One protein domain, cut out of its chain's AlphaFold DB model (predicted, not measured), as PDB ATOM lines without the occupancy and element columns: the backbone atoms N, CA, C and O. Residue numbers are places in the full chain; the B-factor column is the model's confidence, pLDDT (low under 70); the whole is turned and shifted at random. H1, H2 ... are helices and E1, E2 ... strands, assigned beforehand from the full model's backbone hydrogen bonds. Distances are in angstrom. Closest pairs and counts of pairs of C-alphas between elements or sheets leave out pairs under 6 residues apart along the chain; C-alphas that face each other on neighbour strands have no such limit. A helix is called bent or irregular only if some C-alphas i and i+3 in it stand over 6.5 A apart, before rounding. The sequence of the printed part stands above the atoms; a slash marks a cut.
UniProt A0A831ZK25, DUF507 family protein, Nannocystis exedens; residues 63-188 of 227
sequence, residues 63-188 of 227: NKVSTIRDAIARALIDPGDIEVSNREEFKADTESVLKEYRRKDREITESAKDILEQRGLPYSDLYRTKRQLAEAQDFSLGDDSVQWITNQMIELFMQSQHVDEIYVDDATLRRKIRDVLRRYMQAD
ATOM      1  N   ASN A  63      92.323 107.009  99.070       83.12
ATOM      2  CA  ASN A  63      92.680 106.404 100.351       83.12
ATOM      3  C   ASN A  63      94.113 105.846 100.384       83.12
ATOM      4  O   ASN A  63      94.716 105.755 101.450       83.12
ATOM      5  N   LYS A  64      94.678 105.476  99.227       88.12
ATOM      6  CA  LYS A  64      96.052 104.976  99.129       88.12
ATOM      7  C   LYS A  64      97.083 106.095  99.182       88.12
ATOM      8  O   LYS A  64      98.238 105.798  99.469       88.12
ATOM      9  N   VAL A  65      96.696 107.354  98.955       91.38
ATOM     10  CA  VAL A  65      97.629 108.490  98.921       91.38
ATOM     11  C   VAL A  65      98.416 108.592 100.227       91.38
ATOM     12  O   VAL A  65      99.644 108.565 100.191       91.38
ATOM     13  N   SER A  66      97.740 108.612 101.380       93.12
ATOM     14  CA  SER A  66      98.414 108.715 102.684       93.12
ATOM     15  C   SER A  66      99.301 107.500 102.976       93.12
ATOM     16  O   SER A  66     100.411 107.649 103.480       93.12
ATOM     17  N   THR A  67      98.861 106.293 102.598       93.69
ATOM     18  CA  THR A  67      99.661 105.070 102.775       93.69
ATOM     19  C   THR A  67     100.921 105.076 101.909       93.69
ATOM     20  O   THR A  67     101.995 104.729 102.395       93.69
ATOM     21  N   ILE A  68     100.804 105.475 100.639       95.12
ATOM     22  CA  ILE A  68     101.931 105.567  99.704       95.12
ATOM     23  C   ILE A  68     102.920 106.622 100.185       95.12
ATOM     24  O   ILE A  68     104.112 106.344 100.252       95.12
ATOM     25  N   ARG A  69     102.426 107.802 100.570       96.06
ATOM     26  CA  ARG A  69     103.228 108.890 101.135       96.06
ATOM     27  C   ARG A  69     104.077 108.413 102.313       96.06
ATOM     28  O   ARG A  69     105.292 108.591 102.316       96.06
ATOM     29  N   ASP A  70     103.453 107.753 103.288       97.06
ATOM     30  CA  ASP A  70     104.163 107.246 104.463       97.06
ATOM     31  C   ASP A  70     105.149 106.128 104.101       97.06
ATOM     32  O   ASP A  70     106.239 106.053 104.674       97.06
ATOM     33  N   ALA A  71     104.802 105.273 103.137       97.00
ATOM     34  CA  ALA A  71     105.685 104.216 102.661       97.00
ATOM     35  C   ALA A  71     106.915 104.764 101.922       97.00
ATOM     36  O   ALA A  71     108.008 104.245 102.131       97.00
ATOM     37  N   ILE A  72     106.764 105.814 101.109       97.44
ATOM     38  CA  ILE A  72     107.880 106.498 100.438       97.44
ATOM     39  C   ILE A  72     108.792 107.142 101.481       97.44
ATOM     40  O   ILE A  72     109.996 106.896 101.467       97.44
ATOM     41  N   ALA A  73     108.224 107.885 102.436       97.12
ATOM     42  CA  ALA A  73     108.997 108.503 103.509       97.12
ATOM     43  C   ALA A  73     109.805 107.463 104.300       97.12
ATOM     44  O   ALA A  73     110.978 107.678 104.579       97.12
ATOM     45  N   ARG A  74     109.215 106.309 104.636       97.56
ATOM     46  CA  ARG A  74     109.946 105.208 105.291       97.56
ATOM     47  C   ARG A  74     111.014 104.590 104.389       97.56
ATOM     48  O   ARG A  74     112.100 104.290 104.857       97.56
ATOM     49  N   ALA A  75     110.716 104.392 103.107       97.25
ATOM     50  CA  ALA A  75     111.626 103.732 102.173       97.25
ATOM     51  C   ALA A  75     112.871 104.559 101.825       97.25
ATOM     52  O   ALA A  75     113.851 103.960 101.388       97.25
ATOM     53  N   LEU A  76     112.815 105.886 101.984       97.38
ATOM     54  CA  LEU A  76     113.900 106.806 101.628       97.38
ATOM     55  C   LEU A  76     114.608 107.402 102.855       97.38
ATOM     56  O   LEU A  76     115.833 107.461 102.878       97.38
ATOM     57  N   ILE A  77     113.863 107.800 103.893       97.00
ATOM     58  CA  ILE A  77     114.442 108.474 105.069       97.00
ATOM     59  C   ILE A  77     115.052 107.461 106.041       97.00
ATOM     60  O   ILE A  77     116.172 107.649 106.500       97.00
ATOM     61  N   ASP A  78     114.344 106.372 106.361       96.38
ATOM     62  CA  ASP A  78     114.799 105.441 107.406       96.38
ATOM     63  C   ASP A  78     116.137 104.739 107.050       96.38
ATOM     64  O   ASP A  78     116.951 104.539 107.952       96.38
ATOM     65  N   PRO A  79     116.424 104.386 105.774       96.88
ATOM     66  CA  PRO A  79     117.740 103.890 105.360       96.88
ATOM     67  C   PRO A  79     118.827 104.968 105.253       96.88
ATOM     68  O   PRO A  79     119.984 104.610 105.039       96.88
ATOM     69  N   GLY A  80     118.470 106.253 105.350       96.38
ATOM     70  CA  GLY A  80     119.379 107.374 105.119       96.38
ATOM     71  C   GLY A  80     119.698 107.617 103.642       96.38
ATOM     72  O   GLY A  80     120.793 108.073 103.334       96.38
ATOM     73  N   ASP A  81     118.787 107.293 102.714       97.25
ATOM     74  CA  ASP A  81     118.994 107.626 101.296       97.25
ATOM     75  C   ASP A  81     118.816 109.125 101.029       97.25
ATOM     76  O   ASP A  81     119.385 109.657 100.077       97.25
ATOM     77  N   ILE A  82     117.987 109.779 101.847       96.75
ATOM     78  CA  ILE A  82     117.689 111.208 101.796       96.75
ATOM     79  C   ILE A  82     117.700 111.754 103.224       96.75
ATOM     80  O   ILE A  82     117.068 111.173 104.114       96.75
ATOM     81  N   GLU A  83     118.376 112.881 103.423       97.44
ATOM     82  CA  GLU A  83     118.268 113.698 104.629       97.44
ATOM     83  C   GLU A  83     117.209 114.786 104.428       97.44
ATOM     84  O   GLU A  83     117.153 115.442 103.387       97.44
ATOM     85  N   VAL A  84     116.327 114.937 105.415       97.38
ATOM     86  CA  VAL A  84     115.224 115.900 105.371       97.38
ATOM     87  C   VAL A  84     115.188 116.723 106.649       97.38
ATOM     88  O   VAL A  84     115.232 116.171 107.752       97.38
ATOM     89  N   SER A  85     115.000 118.029 106.502       95.12
ATOM     90  CA  SER A  85     114.897 118.961 107.626       95.12
ATOM     91  C   SER A  85     113.539 118.869 108.320       95.12
ATOM     92  O   SER A  85     113.440 119.006 109.542       95.12
ATOM     93  N   ASN A  86     112.473 118.594 107.560       95.62
ATOM     94  CA  ASN A  86     111.131 118.395 108.096       95.62
ATOM     95  C   ASN A  86     110.414 117.221 107.418       95.62
ATOM     96  O   ASN A  86     109.978 117.290 106.267       95.62
ATOM     97  N   ARG A  87     110.229 116.140 108.183       95.81
ATOM     98  CA  ARG A  87     109.592 114.908 107.705       95.81
ATOM     99  C   ARG A  87     108.116 115.082 107.337       95.81
ATOM    100  O   ARG A  87     107.644 114.365 106.459       95.81
ATOM    101  N   GLU A  88     107.379 115.971 108.000       96.88
ATOM    102  CA  GLU A  88     105.958 116.186 107.692       96.88
ATOM    103  C   GLU A  88     105.771 117.049 106.440       96.88
ATOM    104  O   GLU A  88     104.905 116.737 105.626       96.88
ATOM    105  N   GLU A  89     106.635 118.041 106.209       96.38
ATOM    106  CA  GLU A  89     106.615 118.817 104.959       96.38
ATOM    107  C   GLU A  89     107.040 117.959 103.763       96.38
ATOM    108  O   GLU A  89     106.347 117.931 102.752       96.38
ATOM    109  N   PHE A  90     108.078 117.122 103.903       97.00
ATOM    110  CA  PHE A  90     108.440 116.138 102.870       97.00
ATOM    111  C   PHE A  90     107.263 115.211 102.503       97.00
ATOM    112  O   PHE A  90     107.034 114.861 101.338       97.00
ATOM    113  N   LYS A  91     106.490 114.789 103.510       97.12
ATOM    114  CA  LYS A  91     105.270 114.004 103.304       97.12
ATOM    115  C   LYS A  91     104.199 114.826 102.585       97.12
ATOM    116  O   LYS A  91     103.570 114.290 101.676       97.12
ATOM    117  N   ALA A  92     103.983 116.083 102.963       96.44
ATOM    118  CA  ALA A  92     103.018 116.969 102.312       96.44
ATOM    119  C   ALA A  92     103.374 117.229 100.836       96.44
ATOM    120  O   ALA A  92     102.502 117.156  99.968       96.44
ATOM    121  N   ASP A  93     104.657 117.414 100.537       96.25
ATOM    122  CA  ASP A  93     105.217 117.523  99.186       96.25
ATOM    123  C   ASP A  93     104.931 116.257  98.362       96.25
ATOM    124  O   ASP A  93     104.327 116.304  97.286       96.25
ATOM    125  N   THR A  94     105.267 115.088  98.917       97.19
ATOM    126  CA  THR A  94     105.003 113.783  98.287       97.19
ATOM    127  C   THR A  94     103.505 113.569  98.033       97.19
ATOM    128  O   THR A  94     103.093 113.076  96.979       97.19
ATOM    129  N   GLU A  95     102.664 113.942  98.997       96.38
ATOM    130  CA  GLU A  95     101.207 113.863  98.898       96.38
ATOM    131  C   GLU A  95     100.645 114.790  97.815       96.38
ATOM    132  O   GLU A  95      99.711 114.407  97.104       96.38
ATOM    133  N   SER A  96     101.235 115.972  97.652       97.00
ATOM    134  CA  SER A  96     100.842 116.945  96.635       97.00
ATOM    135  C   SER A  96     101.059 116.401  95.225       97.00
ATOM    136  O   SER A  96     100.143 116.477  94.410       97.00
ATOM    137  N   VAL A  97     102.187 115.731  94.953       97.38
ATOM    138  CA  VAL A  97     102.437 115.077  93.649       97.38
ATOM    139  C   VAL A  97     101.400 113.990  93.347       97.38
ATOM    140  O   VAL A  97     100.890 113.885  92.230       97.38
ATOM    141  N   LEU A  98     101.044 113.177  94.346       96.12
ATOM    142  CA  LEU A  98     100.044 112.115  94.189       96.12
ATOM    143  C   LEU A  98      98.640 112.679  93.926       96.12
ATOM    144  O   LEU A  98      97.896 112.147  93.097       96.12
ATOM    145  N   LYS A  99      98.269 113.759  94.619       94.94
ATOM    146  CA  LYS A  99      97.007 114.476  94.388       94.94
ATOM    147  C   LYS A  99      96.982 115.128  93.009       94.94
ATOM    148  O   LYS A  99      95.970 115.024  92.317       94.94
ATOM    149  N   GLU A 100      98.096 115.712  92.588       96.00
ATOM    150  CA  GLU A 100      98.259 116.340  91.281       96.00
ATOM    151  C   GLU A 100      98.102 115.332  90.136       96.00
ATOM    152  O   GLU A 100      97.370 115.594  89.183       96.00
ATOM    153  N   TYR A 101      98.673 114.128  90.267       95.38
ATOM    154  CA  TYR A 101      98.428 113.043  89.313       95.38
ATOM    155  C   TYR A 101      96.930 112.735  89.169       95.38
ATOM    156  O   TYR A 101      96.410 112.643  88.056       95.38
ATOM    157  N   ARG A 102      96.205 112.602  90.292       91.88
ATOM    158  CA  ARG A 102      94.753 112.337  90.267       91.88
ATOM    159  C   ARG A 102      93.974 113.490  89.639       91.88
ATOM    160  O   ARG A 102      92.985 113.235  88.955       91.88
ATOM    161  N   ARG A 103      94.385 114.735  89.893       93.19
ATOM    162  CA  ARG A 103      93.774 115.930  89.300       93.19
ATOM    163  C   ARG A 103      93.930 115.903  87.779       93.19
ATOM    164  O   ARG A 103      92.918 115.930  87.087       93.19
ATOM    165  N   LYS A 104      95.157 115.731  87.276       94.69
ATOM    166  CA  LYS A 104      95.442 115.632  85.836       94.69
ATOM    167  C   LYS A 104      94.712 114.467  85.163       94.69
ATOM    168  O   LYS A 104      94.125 114.654  84.105       94.69
ATOM    169  N   ASP A 105      94.665 113.287  85.787       90.50
ATOM    170  CA  ASP A 105      93.922 112.139  85.238       90.50
ATOM    171  C   ASP A 105      92.421 112.440  85.065       90.50
ATOM    172  O   ASP A 105      91.821 112.075  84.048       90.50
ATOM    173  N   ARG A 106      91.814 113.138  86.036       88.38
ATOM    174  CA  ARG A 106      90.416 113.591  85.954       88.38
ATOM    175  C   ARG A 106      90.239 114.641  84.862       88.38
ATOM    176  O   ARG A 106      89.367 114.473  84.023       88.38
ATOM    177  N   GLU A 107      91.091 115.659  84.819       93.56
ATOM    178  CA  GLU A 107      91.022 116.734  83.817       93.56
ATOM    179  C   GLU A 107      91.144 116.219  82.389       93.56
ATOM    180  O   GLU A 107      90.344 116.588  81.534       93.56
ATOM    181  N   ILE A 108      92.081 115.305  82.142       92.81
ATOM    182  CA  ILE A 108      92.240 114.661  80.836       92.81
ATOM    183  C   ILE A 108      91.003 113.822  80.496       92.81
ATOM    184  O   ILE A 108      90.604 113.760  79.336       92.81
ATOM    185  N   THR A 109      90.377 113.182  81.486       87.44
ATOM    186  CA  THR A 109      89.143 112.410  81.270       87.44
ATOM    187  C   THR A 109      87.969 113.315  80.906       87.44
ATOM    188  O   THR A 109      87.266 113.010  79.946       87.44
ATOM    189  N   GLU A 110      87.766 114.420  81.624       90.88
ATOM    190  CA  GLU A 110      86.690 115.371  81.318       90.88
ATOM    191  C   GLU A 110      86.937 116.071  79.976       90.88
ATOM    192  O   GLU A 110      86.067 116.052  79.114       90.88
ATOM    193  N   SER A 111      88.168 116.520  79.710       93.00
ATOM    194  CA  SER A 111      88.541 117.090  78.406       93.00
ATOM    195  C   SER A 111      88.338 116.101  77.255       93.00
ATOM    196  O   SER A 111      87.963 116.491  76.151       93.00
ATOM    197  N   ALA A 112      88.576 114.804  77.483       91.25
ATOM    198  CA  ALA A 112      88.315 113.787  76.471       91.25
ATOM    199  C   ALA A 112      86.815 113.663  76.172       91.25
ATOM    200  O   ALA A 112      86.456 113.561  75.001       91.25
ATOM    201  N   LYS A 113      85.947 113.707  77.193       86.12
ATOM    202  CA  LYS A 113      84.485 113.699  77.009       86.12
ATOM    203  C   LYS A 113      84.017 114.937  76.247       86.12
ATOM    204  O   LYS A 113      83.302 114.782  75.263       86.12
ATOM    205  N   ASP A 114      84.506 116.118  76.620       93.19
ATOM    206  CA  ASP A 114      84.171 117.379  75.945       93.19
ATOM    207  C   ASP A 114      84.517 117.321  74.446       93.19
ATOM    208  O   ASP A 114      83.734 117.743  73.593       93.19
ATOM    209  N   ILE A 115      85.667 116.730  74.093       92.94
ATOM    210  CA  ILE A 115      86.073 116.534  72.691       92.94
ATOM    211  C   ILE A 115      85.146 115.563  71.958       92.94
ATOM    212  O   ILE A 115      84.843 115.793  70.783       92.94
ATOM    213  N   LEU A 116      84.717 114.476  72.607       88.81
ATOM    214  CA  LEU A 116      83.782 113.533  71.994       88.81
ATOM    215  C   LEU A 116      82.440 114.207  71.711       88.81
ATOM    216  O   LEU A 116      81.941 114.103  70.591       88.81
ATOM    217  N   GLU A 117      81.904 114.941  72.686       91.25
ATOM    218  CA  GLU A 117      80.645 115.679  72.553       91.25
ATOM    219  C   GLU A 117      80.733 116.730  71.443       91.25
ATOM    220  O   GLU A 117      79.880 116.770  70.555       91.25
ATOM    221  N   GLN A 118      81.809 117.522  71.422       95.12
ATOM    222  CA  GLN A 118      82.020 118.560  70.412       95.12
ATOM    223  C   GLN A 118      82.130 117.990  68.990       95.12
ATOM    224  O   GLN A 118      81.716 118.637  68.026       95.12
ATOM    225  N   ARG A 119      82.712 116.796  68.837       93.25
ATOM    226  CA  ARG A 119      82.930 116.149  67.532       93.25
ATOM    227  C   ARG A 119      81.832 115.154  67.152       93.25
ATOM    228  O   ARG A 119      81.895 114.603  66.055       93.25
ATOM    229  N   GLY A 120      80.854 114.917  68.029       89.94
ATOM    230  CA  GLY A 120      79.825 113.893  67.841       89.94
ATOM    231  C   GLY A 120      80.400 112.476  67.732       89.94
ATOM    232  O   GLY A 120      79.868 111.652  66.989       89.94
ATOM    233  N   LEU A 121      81.521 112.209  68.408       85.56
ATOM    234  CA  LEU A 121      82.178 110.903  68.392       85.56
ATOM    235  C   LEU A 121      81.520 109.949  69.402       85.56
ATOM    236  O   LEU A 121      81.053 110.394  70.453       85.56
ATOM    237  N   PRO A 122      81.492 108.636  69.113       84.38
ATOM    238  CA  PRO A 122      80.939 107.651  70.033       84.38
ATOM    239  C   PRO A 122      81.784 107.538  71.309       84.38
ATOM    240  O   PRO A 122      82.995 107.762  71.301       84.38
ATOM    241  N   TYR A 123      81.157 107.121  72.413       79.50
ATOM    242  CA  TYR A 123      81.833 106.962  73.708       79.50
ATOM    243  C   TYR A 123      82.968 105.924  73.679       79.50
ATOM    244  O   TYR A 123      83.949 106.061  74.409       79.50
ATOM    245  N   SER A 124      82.891 104.938  72.782       83.25
ATOM    246  CA  SER A 124      83.945 103.939  72.555       83.25
ATOM    247  C   SER A 124      85.302 104.554  72.166       83.25
ATOM    248  O   SER A 124      86.353 103.962  72.413       83.25
ATOM    249  N   ASP A 125      85.313 105.782  71.634       84.44
ATOM    250  CA  ASP A 125      86.531 106.534  71.315       84.44
ATOM    251  C   ASP A 125      87.155 107.261  72.523       84.44
ATOM    252  O   ASP A 125      88.216 107.887  72.388       84.44
ATOM    253  N   LEU A 126      86.552 107.177  73.717       82.69
ATOM    254  CA  LEU A 126      87.020 107.883  74.913       82.69
ATOM    255  C   LEU A 126      88.445 107.494  75.282       82.69
ATOM    256  O   LEU A 126      89.281 108.366  75.501       82.69
ATOM    257  N   TYR A 127      88.748 106.196  75.334       86.69
ATOM    258  CA  TYR A 127      90.079 105.735  75.733       86.69
ATOM    259  C   TYR A 127      91.163 106.203  74.753       86.69
ATOM    260  O   TYR A 127      92.235 106.650  75.169       86.69
ATOM    261  N   ARG A 128      90.859 106.164  73.449       89.12
ATOM    262  CA  ARG A 128      91.751 106.637  72.386       89.12
ATOM    263  C   ARG A 128      91.999 108.140  72.499       89.12
ATOM    264  O   ARG A 128      93.151 108.564  72.520       89.12
ATOM    265  N   THR A 129      90.935 108.926  72.638       90.94
ATOM    266  CA  THR A 129      91.008 110.387  72.797       90.94
ATOM    267  C   THR A 129      91.751 110.774  74.076       90.94
ATOM    268  O   THR A 129      92.634 111.628  74.052       90.94
ATOM    269  N   LYS A 130      91.478 110.082  75.188       90.44
ATOM    270  CA  LYS A 130      92.160 110.283  76.471       90.44
ATOM    271  C   LYS A 130      93.667 110.034  76.362       90.44
ATOM    272  O   LYS A 130      94.453 110.830  76.866       90.44
ATOM    273  N   ARG A 131      94.084 108.951  75.691       91.12
ATOM    274  CA  ARG A 131      95.507 108.646  75.450       91.12
ATOM    275  C   ARG A 131      96.193 109.728  74.615       91.12
ATOM    276  O   ARG A 131      97.284 110.142  74.984       91.12
ATOM    277  N   GLN A 132      95.538 110.216  73.562       93.69
ATOM    278  CA  GLN A 132      96.068 111.301  72.727       93.69
ATOM    279  C   GLN A 132      96.235 112.609  73.511       93.69
ATOM    280  O   GLN A 132      97.254 113.280  73.379       93.69
ATOM    281  N   LEU A 133      95.259 112.964  74.353       95.06
ATOM    282  CA  LEU A 133      95.360 114.139  75.220       95.06
ATOM    283  C   LEU A 133      96.473 114.007  76.260       95.06
ATOM    284  O   LEU A 133      97.164 114.983  76.533       95.06
ATOM    285  N   ALA A 134      96.644 112.817  76.831       94.00
ATOM    286  CA  ALA A 134      97.709 112.562  77.789       94.00
ATOM    287  C   ALA A 134      99.092 112.699  77.140       94.00
ATOM    288  O   ALA A 134      99.945 113.390  77.683       94.00
ATOM    289  N   GLU A 135      99.285 112.128  75.948       93.88
ATOM    290  CA  GLU A 135     100.527 112.264  75.178       93.88
ATOM    291  C   GLU A 135     100.831 113.729  74.835       93.88
ATOM    292  O   GLU A 135     101.955 114.181  75.020       93.88
ATOM    293  N   ALA A 136      99.820 114.507  74.438       93.88
ATOM    294  CA  ALA A 136      99.980 115.935  74.154       93.88
ATOM    295  C   ALA A 136     100.384 116.781  75.380       93.88
ATOM    296  O   ALA A 136     100.845 117.908  75.214       93.88
ATOM    297  N   GLN A 137     100.184 116.264  76.595       93.50
ATOM    298  CA  GLN A 137     100.527 116.926  77.857       93.50
ATOM    299  C   GLN A 137     101.708 116.254  78.579       93.50
ATOM    300  O   GLN A 137     101.905 116.504  79.771       93.50
ATOM    301  N   ASP A 138     102.446 115.366  77.900       92.69
ATOM    302  CA  ASP A 138     103.516 114.543  78.482       92.69
ATOM    303  C   ASP A 138     103.074 113.802  79.765       92.69
ATOM    304  O   ASP A 138     103.834 113.592  80.714       92.69
ATOM    305  N   PHE A 139     101.800 113.407  79.812       94.50
ATOM    306  CA  PHE A 139     101.177 112.703  80.926       94.50
ATOM    307  C   PHE A 139     101.057 111.211  80.624       94.50
ATOM    308  O   PHE A 139     100.657 110.798  79.536       94.50
ATOM    309  N   SER A 140     101.373 110.368  81.608       91.12
ATOM    310  CA  SER A 140     101.329 108.912  81.442       91.12
ATOM    311  C   SER A 140     100.138 108.292  82.168       91.12
ATOM    312  O   SER A 140      99.897 108.573  83.339       91.12
ATOM    313  N   LEU A 141      99.411 107.411  81.476       86.44
ATOM    314  CA  LEU A 141      98.206 106.734  81.967       86.44
ATOM    315  C   LEU A 141      98.423 105.226  82.135       86.44
ATOM    316  O   LEU A 141      99.192 104.613  81.394       86.44
ATOM    317  N   GLY A 142      97.655 104.611  83.039       83.44
ATOM    318  CA  GLY A 142      97.685 103.163  83.265       83.44
ATOM    319  C   GLY A 142      99.052 102.712  83.773       83.44
ATOM    320  O   GLY A 142      99.583 103.311  84.696       83.44
ATOM    321  N   ASP A 143      99.649 101.697  83.156       81.19
ATOM    322  CA  ASP A 143     100.918 101.105  83.620       81.19
ATOM    323  C   ASP A 143     102.104 102.083  83.624       81.19
ATOM    324  O   ASP A 143     103.020 101.966  84.447       81.19
ATOM    325  N   ASP A 144     102.058 103.097  82.760       87.75
ATOM    326  CA  ASP A 144     103.086 104.134  82.674       87.75
ATOM    327  C   ASP A 144     102.904 105.236  83.732       87.75
ATOM    328  O   ASP A 144     103.794 106.065  83.924       87.75
ATOM    329  N   SER A 145     101.794 105.242  84.483       90.81
ATOM    330  CA  SER A 145     101.517 106.252  85.513       90.81
ATOM    331  C   SER A 145     102.621 106.338  86.559       90.81
ATOM    332  O   SER A 145     102.984 107.413  87.032       90.81
ATOM    333  N   VAL A 146     103.182 105.183  86.922       93.44
ATOM    334  CA  VAL A 146     104.273 105.079  87.892       93.44
ATOM    335  C   VAL A 146     105.491 105.854  87.423       93.44
ATOM    336  O   VAL A 146     106.170 106.468  88.245       93.44
ATOM    337  N   GLN A 147     105.779 105.821  86.121       93.50
ATOM    338  CA  GLN A 147     106.922 106.522  85.556       93.50
ATOM    339  C   GLN A 147     106.743 108.030  85.697       93.50
ATOM    340  O   GLN A 147     107.648 108.698  86.192       93.50
ATOM    341  N   TRP A 148     105.565 108.541  85.336       95.44
ATOM    342  CA  TRP A 148     105.249 109.961  85.465       95.44
ATOM    343  C   TRP A 148     105.349 110.431  86.918       95.44
ATOM    344  O   TRP A 148     106.089 111.366  87.208       95.44
ATOM    345  N   ILE A 149     104.698 109.725  87.851       96.31
ATOM    346  CA  ILE A 149     104.728 110.078  89.281       96.31
ATOM    347  C   ILE A 149     106.168 110.060  89.811       96.31
ATOM    348  O   ILE A 149     106.574 110.971  90.526       96.31
ATOM    349  N   THR A 150     106.958 109.049  89.439       97.19
ATOM    350  CA  THR A 150     108.359 108.942  89.869       97.19
ATOM    351  C   THR A 150     109.195 110.114  89.360       97.19
ATOM    352  O   THR A 150     109.989 110.659  90.122       97.19
ATOM    353  N   ASN A 151     109.025 110.511  88.094       96.69
ATOM    354  CA  ASN A 151     109.734 111.661  87.529       96.69
ATOM    355  C   ASN A 151     109.403 112.939  88.308       96.69
ATOM    356  O   ASN A 151     110.315 113.624  88.757       96.69
ATOM    357  N   GLN A 152     108.114 113.195  88.543       96.94
ATOM    358  CA  GLN A 152     107.657 114.384  89.263       96.94
ATOM    359  C   GLN A 152     108.132 114.420  90.719       96.94
ATOM    360  O   GLN A 152     108.514 115.473  91.215       96.94
ATOM    361  N   MET A 153     108.170 113.274  91.406       96.25
ATOM    362  CA  MET A 153     108.723 113.203  92.763       96.25
ATOM    363  C   MET A 153     110.211 113.537  92.794       96.25
ATOM    364  O   MET A 153     110.650 114.256  93.680       96.25
ATOM    365  N   ILE A 154     110.990 113.039  91.836       95.69
ATOM    366  CA  ILE A 154     112.431 113.312  91.794       95.69
ATOM    367  C   ILE A 154     112.696 114.776  91.470       95.69
ATOM    368  O   ILE A 154     113.526 115.394  92.128       95.69
ATOM    369  N   GLU A 155     111.976 115.336  90.500       95.88
ATOM    370  CA  GLU A 155     112.045 116.766  90.194       95.88
ATOM    371  C   GLU A 155     111.736 117.608  91.435       95.88
ATOM    372  O   GLU A 155     112.493 118.525  91.750       95.88
ATOM    373  N   LEU A 156     110.694 117.241  92.189       95.94
ATOM    374  CA  LEU A 156     110.342 117.909  93.438       95.94
ATOM    375  C   LEU A 156     111.430 117.760  94.507       95.94
ATOM    376  O   LEU A 156     111.790 118.747  95.135       95.94
ATOM    377  N   PHE A 157     111.982 116.564  94.716       94.50
ATOM    378  CA  PHE A 157     113.012 116.340  95.738       94.50
ATOM    379  C   PHE A 157     114.307 117.103  95.451       94.50
ATOM    380  O   PHE A 157     114.970 117.528  96.386       94.50
ATOM    381  N   MET A 158     114.641 117.322  94.179       93.00
ATOM    382  CA  MET A 158     115.815 118.110  93.781       93.00
ATOM    383  C   MET A 158     115.612 119.625  93.943       93.00
ATOM    384  O   MET A 158     116.577 120.382  93.867       93.00
ATOM    385  N   GLN A 159     114.367 120.080  94.109       94.19
ATOM    386  CA  GLN A 159     114.007 121.501  94.206       94.19
ATOM    387  C   GLN A 159     113.472 121.895  95.588       94.19
ATOM    388  O   GLN A 159     113.477 123.078  95.928       94.19
ATOM    389  N   SER A 160     112.970 120.935  96.367       93.06
ATOM    390  CA  SER A 160     112.320 121.192  97.649       93.06
ATOM    391  C   SER A 160     113.333 121.640  98.696       93.06
ATOM    392  O   SER A 160     114.355 120.999  98.914       93.06
ATOM    393  N   GLN A 161     112.992 122.709  99.414       94.50
ATOM    394  CA  GLN A 161     113.749 123.210 100.567       94.50
ATOM    395  C   GLN A 161     113.733 122.255 101.776       94.50
ATOM    396  O   GLN A 161     114.425 122.496 102.759       94.50
ATOM    397  N   HIS A 162     112.878 121.228 101.748       94.62
ATOM    398  CA  HIS A 162     112.715 120.267 102.840       94.62
ATOM    399  C   HIS A 162     113.594 119.023 102.672       94.62
ATOM    400  O   HIS A 162     113.625 118.171 103.562       94.62
ATOM    401  N   VAL A 163     114.284 118.917 101.534       96.38
ATOM    402  CA  VAL A 163     115.290 117.898 101.249       96.38
ATOM    403  C   VAL A 163     116.655 118.561 101.354       96.38
ATOM    404  O   VAL A 163     116.967 119.457 100.574       96.38
ATOM    405  N   ASP A 164     117.451 118.130 102.328       96.56
ATOM    406  CA  ASP A 164     118.749 118.742 102.604       96.56
ATOM    407  C   ASP A 164     119.842 118.107 101.733       96.56
ATOM    408  O   ASP A 164     120.649 118.816 101.138       96.56
ATOM    409  N   GLU A 165     119.849 116.773 101.619       95.75
ATOM    410  CA  GLU A 165     120.864 116.025 100.864       95.75
ATOM    411  C   GLU A 165     120.313 114.679 100.356       95.75
ATOM    412  O   GLU A 165     119.495 114.029 101.015       95.75
ATOM    413  N   ILE A 166     120.780 114.228  99.183       96.62
ATOM    414  CA  ILE A 166     120.416 112.932  98.584       96.62
ATOM    415  C   ILE A 166     121.684 112.087  98.415       96.62
ATOM    416  O   ILE A 166     122.552 112.394  97.603       96.62
ATOM    417  N   TYR A 167     121.768 110.968  99.136       97.44
ATOM    418  CA  TYR A 167     122.978 110.136  99.213       97.44
ATOM    419  C   TYR A 167     123.028 108.978  98.212       97.44
ATOM    420  O   TYR A 167     123.997 108.215  98.180       97.44
ATOM    421  N   VAL A 168     121.984 108.807  97.406       97.19
ATOM    422  CA  VAL A 168     121.866 107.715  96.435       97.19
ATOM    423  C   VAL A 168     121.829 108.226  95.005       97.19
ATOM    424  O   VAL A 168     121.396 109.340  94.726       97.19
ATOM    425  N   ASP A 169     122.241 107.370  94.074       96.06
ATOM    426  CA  ASP A 169     122.126 107.662  92.652       96.06
ATOM    427  C   ASP A 169     120.656 107.713  92.190       96.06
ATOM    428  O   ASP A 169     119.780 107.017  92.720       96.06
ATOM    429  N   ASP A 170     120.402 108.500  91.143       94.50
ATOM    430  CA  ASP A 170     119.072 108.695  90.555       94.50
ATOM    431  C   ASP A 170     118.402 107.365  90.155       94.50
ATOM    432  O   ASP A 170     117.211 107.166  90.406       94.50
ATOM    433  N   ALA A 171     119.151 106.392  89.623       96.12
ATOM    434  CA  ALA A 171     118.575 105.107  89.225       96.12
ATOM    435  C   ALA A 171     118.115 104.278  90.438       96.12
ATOM    436  O   ALA A 171     117.083 103.595  90.379       96.12
ATOM    437  N   THR A 172     118.843 104.344  91.552       96.31
ATOM    438  CA  THR A 172     118.444 103.735  92.823       96.31
ATOM    439  C   THR A 172     117.232 104.429  93.430       96.31
ATOM    440  O   THR A 172     116.289 103.730  93.819       96.31
ATOM    441  N   LEU A 173     117.200 105.764  93.439       96.19
ATOM    442  CA  LEU A 173     116.063 106.538  93.937       96.19
ATOM    443  C   LEU A 173     114.785 106.223  93.142       96.19
ATOM    444  O   LEU A 173     113.770 105.821  93.719       96.19
ATOM    445  N   ARG A 174     114.868 106.266  91.803       96.50
ATOM    446  CA  ARG A 174     113.784 105.861  90.889       96.50
ATOM    447  C   ARG A 174     113.282 104.464  91.192       96.50
ATOM    448  O   ARG A 174     112.078 104.240  91.268       96.50
ATOM    449  N   ARG A 175     114.190 103.497  91.343       97.06
ATOM    450  CA  ARG A 175     113.822 102.103  91.613       97.06
ATOM    451  C   ARG A 175     113.029 101.982  92.915       97.06
ATOM    452  O   ARG A 175     111.961 101.378  92.895       97.06
ATOM    453  N   LYS A 176     113.504 102.594  94.005       97.19
ATOM    454  CA  LYS A 176     112.837 102.546  95.316       97.19
ATOM    455  C   LYS A 176     111.430 103.147  95.263       97.19
ATOM    456  O   LYS A 176     110.481 102.497  95.703       97.19
ATOM    457  N   ILE A 177     111.277 104.326  94.658       96.56
ATOM    458  CA  ILE A 177     109.969 104.985  94.502       96.56
ATOM    459  C   ILE A 177     109.018 104.112  93.672       96.56
ATOM    460  O   ILE A 177     107.895 103.834  94.096       96.56
ATOM    461  N   ARG A 178     109.476 103.605  92.519       95.31
ATOM    462  CA  ARG A 178     108.666 102.743  91.641       95.31
ATOM    463  C   ARG A 178     108.217 101.464  92.332       95.31
ATOM    464  O   ARG A 178     107.079 101.042  92.134       95.31
ATOM    465  N   ASP A 179     109.087 100.846  93.123       94.56
ATOM    466  CA  ASP A 179     108.765  99.623  93.853       94.56
ATOM    467  C   ASP A 179     107.670  99.872  94.899       94.56
ATOM    468  O   ASP A 179     106.763  99.051  95.036       94.56
ATOM    469  N   VAL A 180     107.705 101.015  95.592       94.88
ATOM    470  CA  VAL A 180     106.636 101.416  96.518       94.88
ATOM    471  C   VAL A 180     105.335 101.667  95.758       94.88
ATOM    472  O   VAL A 180     104.318 101.052  96.079       94.88
ATOM    473  N   LEU A 181     105.362 102.506  94.717       93.12
ATOM    474  CA  LEU A 181     104.173 102.838  93.927       93.12
ATOM    475  C   LEU A 181     103.507 101.582  93.359       93.12
ATOM    476  O   LEU A 181     102.301 101.405  93.506       93.12
ATOM    477  N   ARG A 182     104.287 100.658  92.790       91.19
ATOM    478  CA  ARG A 182     103.769  99.389  92.258       91.19
ATOM    479  C   ARG A 182     103.077  98.541  93.299       91.19
ATOM    480  O   ARG A 182     101.970  98.083  93.041       91.19
ATOM    481  N   ARG A 183     103.666  98.378  94.483       89.31
ATOM    482  CA  ARG A 183     103.048  97.580  95.553       89.31
ATOM    483  C   ARG A 183     101.656  98.087  95.926       89.31
ATOM    484  O   ARG A 183     100.774  97.277  96.177       89.31
ATOM    485  N   TYR A 184     101.454  99.404  95.950       88.12
ATOM    486  CA  TYR A 184     100.188  99.997  96.388       88.12
ATOM    487  C   TYR A 184      99.196 100.290  95.257       88.12
ATOM    488  O   TYR A 184      97.997 100.287  95.517       88.12
ATOM    489  N   MET A 185      99.665 100.516  94.027       85.94
ATOM    490  CA  MET A 185      98.817 100.781  92.852       85.94
ATOM    491  C   MET A 185      98.443  99.513  92.071       85.94
ATOM    492  O   MET A 185      97.528  99.556  91.255       85.94
ATOM    493  N   GLN A 186      99.139  98.392  92.295       78.00
ATOM    494  CA  GLN A 186      98.789  97.078  91.734       78.00
ATOM    495  C   GLN A 186      97.850  96.281  92.658       78.00
ATOM    496  O   GLN A 186      97.179  95.351  92.209       78.00
ATOM    497  N   ALA A 187      97.807  96.622  93.951       61.44
ATOM    498  CA  ALA A 187      96.955  95.986  94.954       61.44
ATOM    499  C   ALA A 187      95.499  96.448  94.801       61.44
ATOM    500  O   ALA A 187      95.003  97.252  95.588       61.44
ATOM    501  N   ASP A 188      94.851  95.935  93.760       58.34
ATOM    502  CA  ASP A 188      93.507  96.333  93.340       58.34
ATOM    503  C   ASP A 188      92.626  95.123  92.994       58.34
ATOM    504  O   ASP A 188      91.739  95.152  92.143       58.34
TER     505      ASP A 188
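Overview. This is residues 63 to 188 of the 227 residues of the protein "DUF507 family protein" of Nannocystis exedens (UniProt A0A831ZK25). One long helix, H2, runs along the length of the domain; H1, H4 and H5 gather with the first part of H2 into a ring-like head of four crossing helices, and H3 folds back on the far part of H2 to make an arm. A tiny sheet of two antiparallel strands, E1 and E2, caps the end of the head away from that arm. The printed part has 126 residues with five named helices and two named strands, in the order H1 E1 H2 H3 H4 E2 H5, and its class is mostly helix. It is only just loose, close to compact, with a radius of gyration of the C-alphas of 16.7 A, and elongated, with spans of 54 by 28 by 26 A.

Arrangement. Start at the first printed residue with H1, residues 63 to 77. It touches H2, residues 87 to 119, at a steep tilt of 43 degrees, opposite ways; look at Arg 69 and Glu 95, whose C-alphas are the closest at 5.8 A. H2 touches H1 with its residues 87 to 99 alone. H1 also touches H5, residues 170 to 185, at a shallow tilt of 30 degrees, opposite ways, closest at the C-alphas of Ile 72 and Ile 177, 6.5 A apart. Next comes E1, residues 82 to 84, the antiparallel neighbour of E2, residues 163 to 166; here N 83 and O 165 are 2.9 A apart and N 164 and O 83 are 2.9 A apart, both within hydrogen-bond range. H2 is the hub, touching three other helices. With its residues 108 to 116 alone it touches H3, residues 123 to 136, at a steep tilt of 52 degrees, opposite ways; the closest C-alphas are those of Ala 112 and Lys 130, 5.2 A apart. With its residues 93 to 101 alone it touches H4, residues 142 to 159, at a steep tilt of 45 degrees, opposite ways, closest at the C-alphas of Val 97 and Met 153, 6.6 A apart. H4 and H5 touch at a steep tilt of 47 degrees, opposite ways, with the C-alphas of Val 146 and Arg 178 closest at 6.2 A. H1 and H4 are apart, and H2 and H5 are apart. In H2 and H5 every O i to N i+4 pair is within hydrogen-bond range; in H1 10 of 11 are, in H3 8 of 10 and in H4 12 of 14.

Along the chain. Find C-alpha 63 at (92.680, 106.404, 100.351); from there H1 runs 22.4 A to C-alpha 77, only just irregular, with C-alphas 63 and 66 6.6 A apart. E1 follows at residues 82 to 84. Then find C-alpha 87 at (109.592, 114.908, 107.705), from which H2 runs 48.2 A to C-alpha 119 at (82.930, 116.149, 67.532). H3, residues 123 to 136, is 20.2 A long and irregular, with C-alphas 124 and 127 7.1 A apart. H4, residues 142 to 159, is 26.9 A long and only just irregular, with C-alphas 143 and 146 6.7 A apart. E2 takes residues 163 to 166, and H5 runs 21.9 A from C-alpha 170 to C-alpha 185 at (98.817, 100.781, 92.852).

Size, cuts and confidence. The two C-alphas farthest apart are those of Gly 80 and Gly 120, 54.7 A, while those of the first and last printed residues, Asn 63 and Asp 188, are 12.3 A apart. The printed part has no cut, and each of its six links between named elements is tight. The mean pLDDT of the printed part is 92.7; look at residues 187 to 188 for the two values under 70.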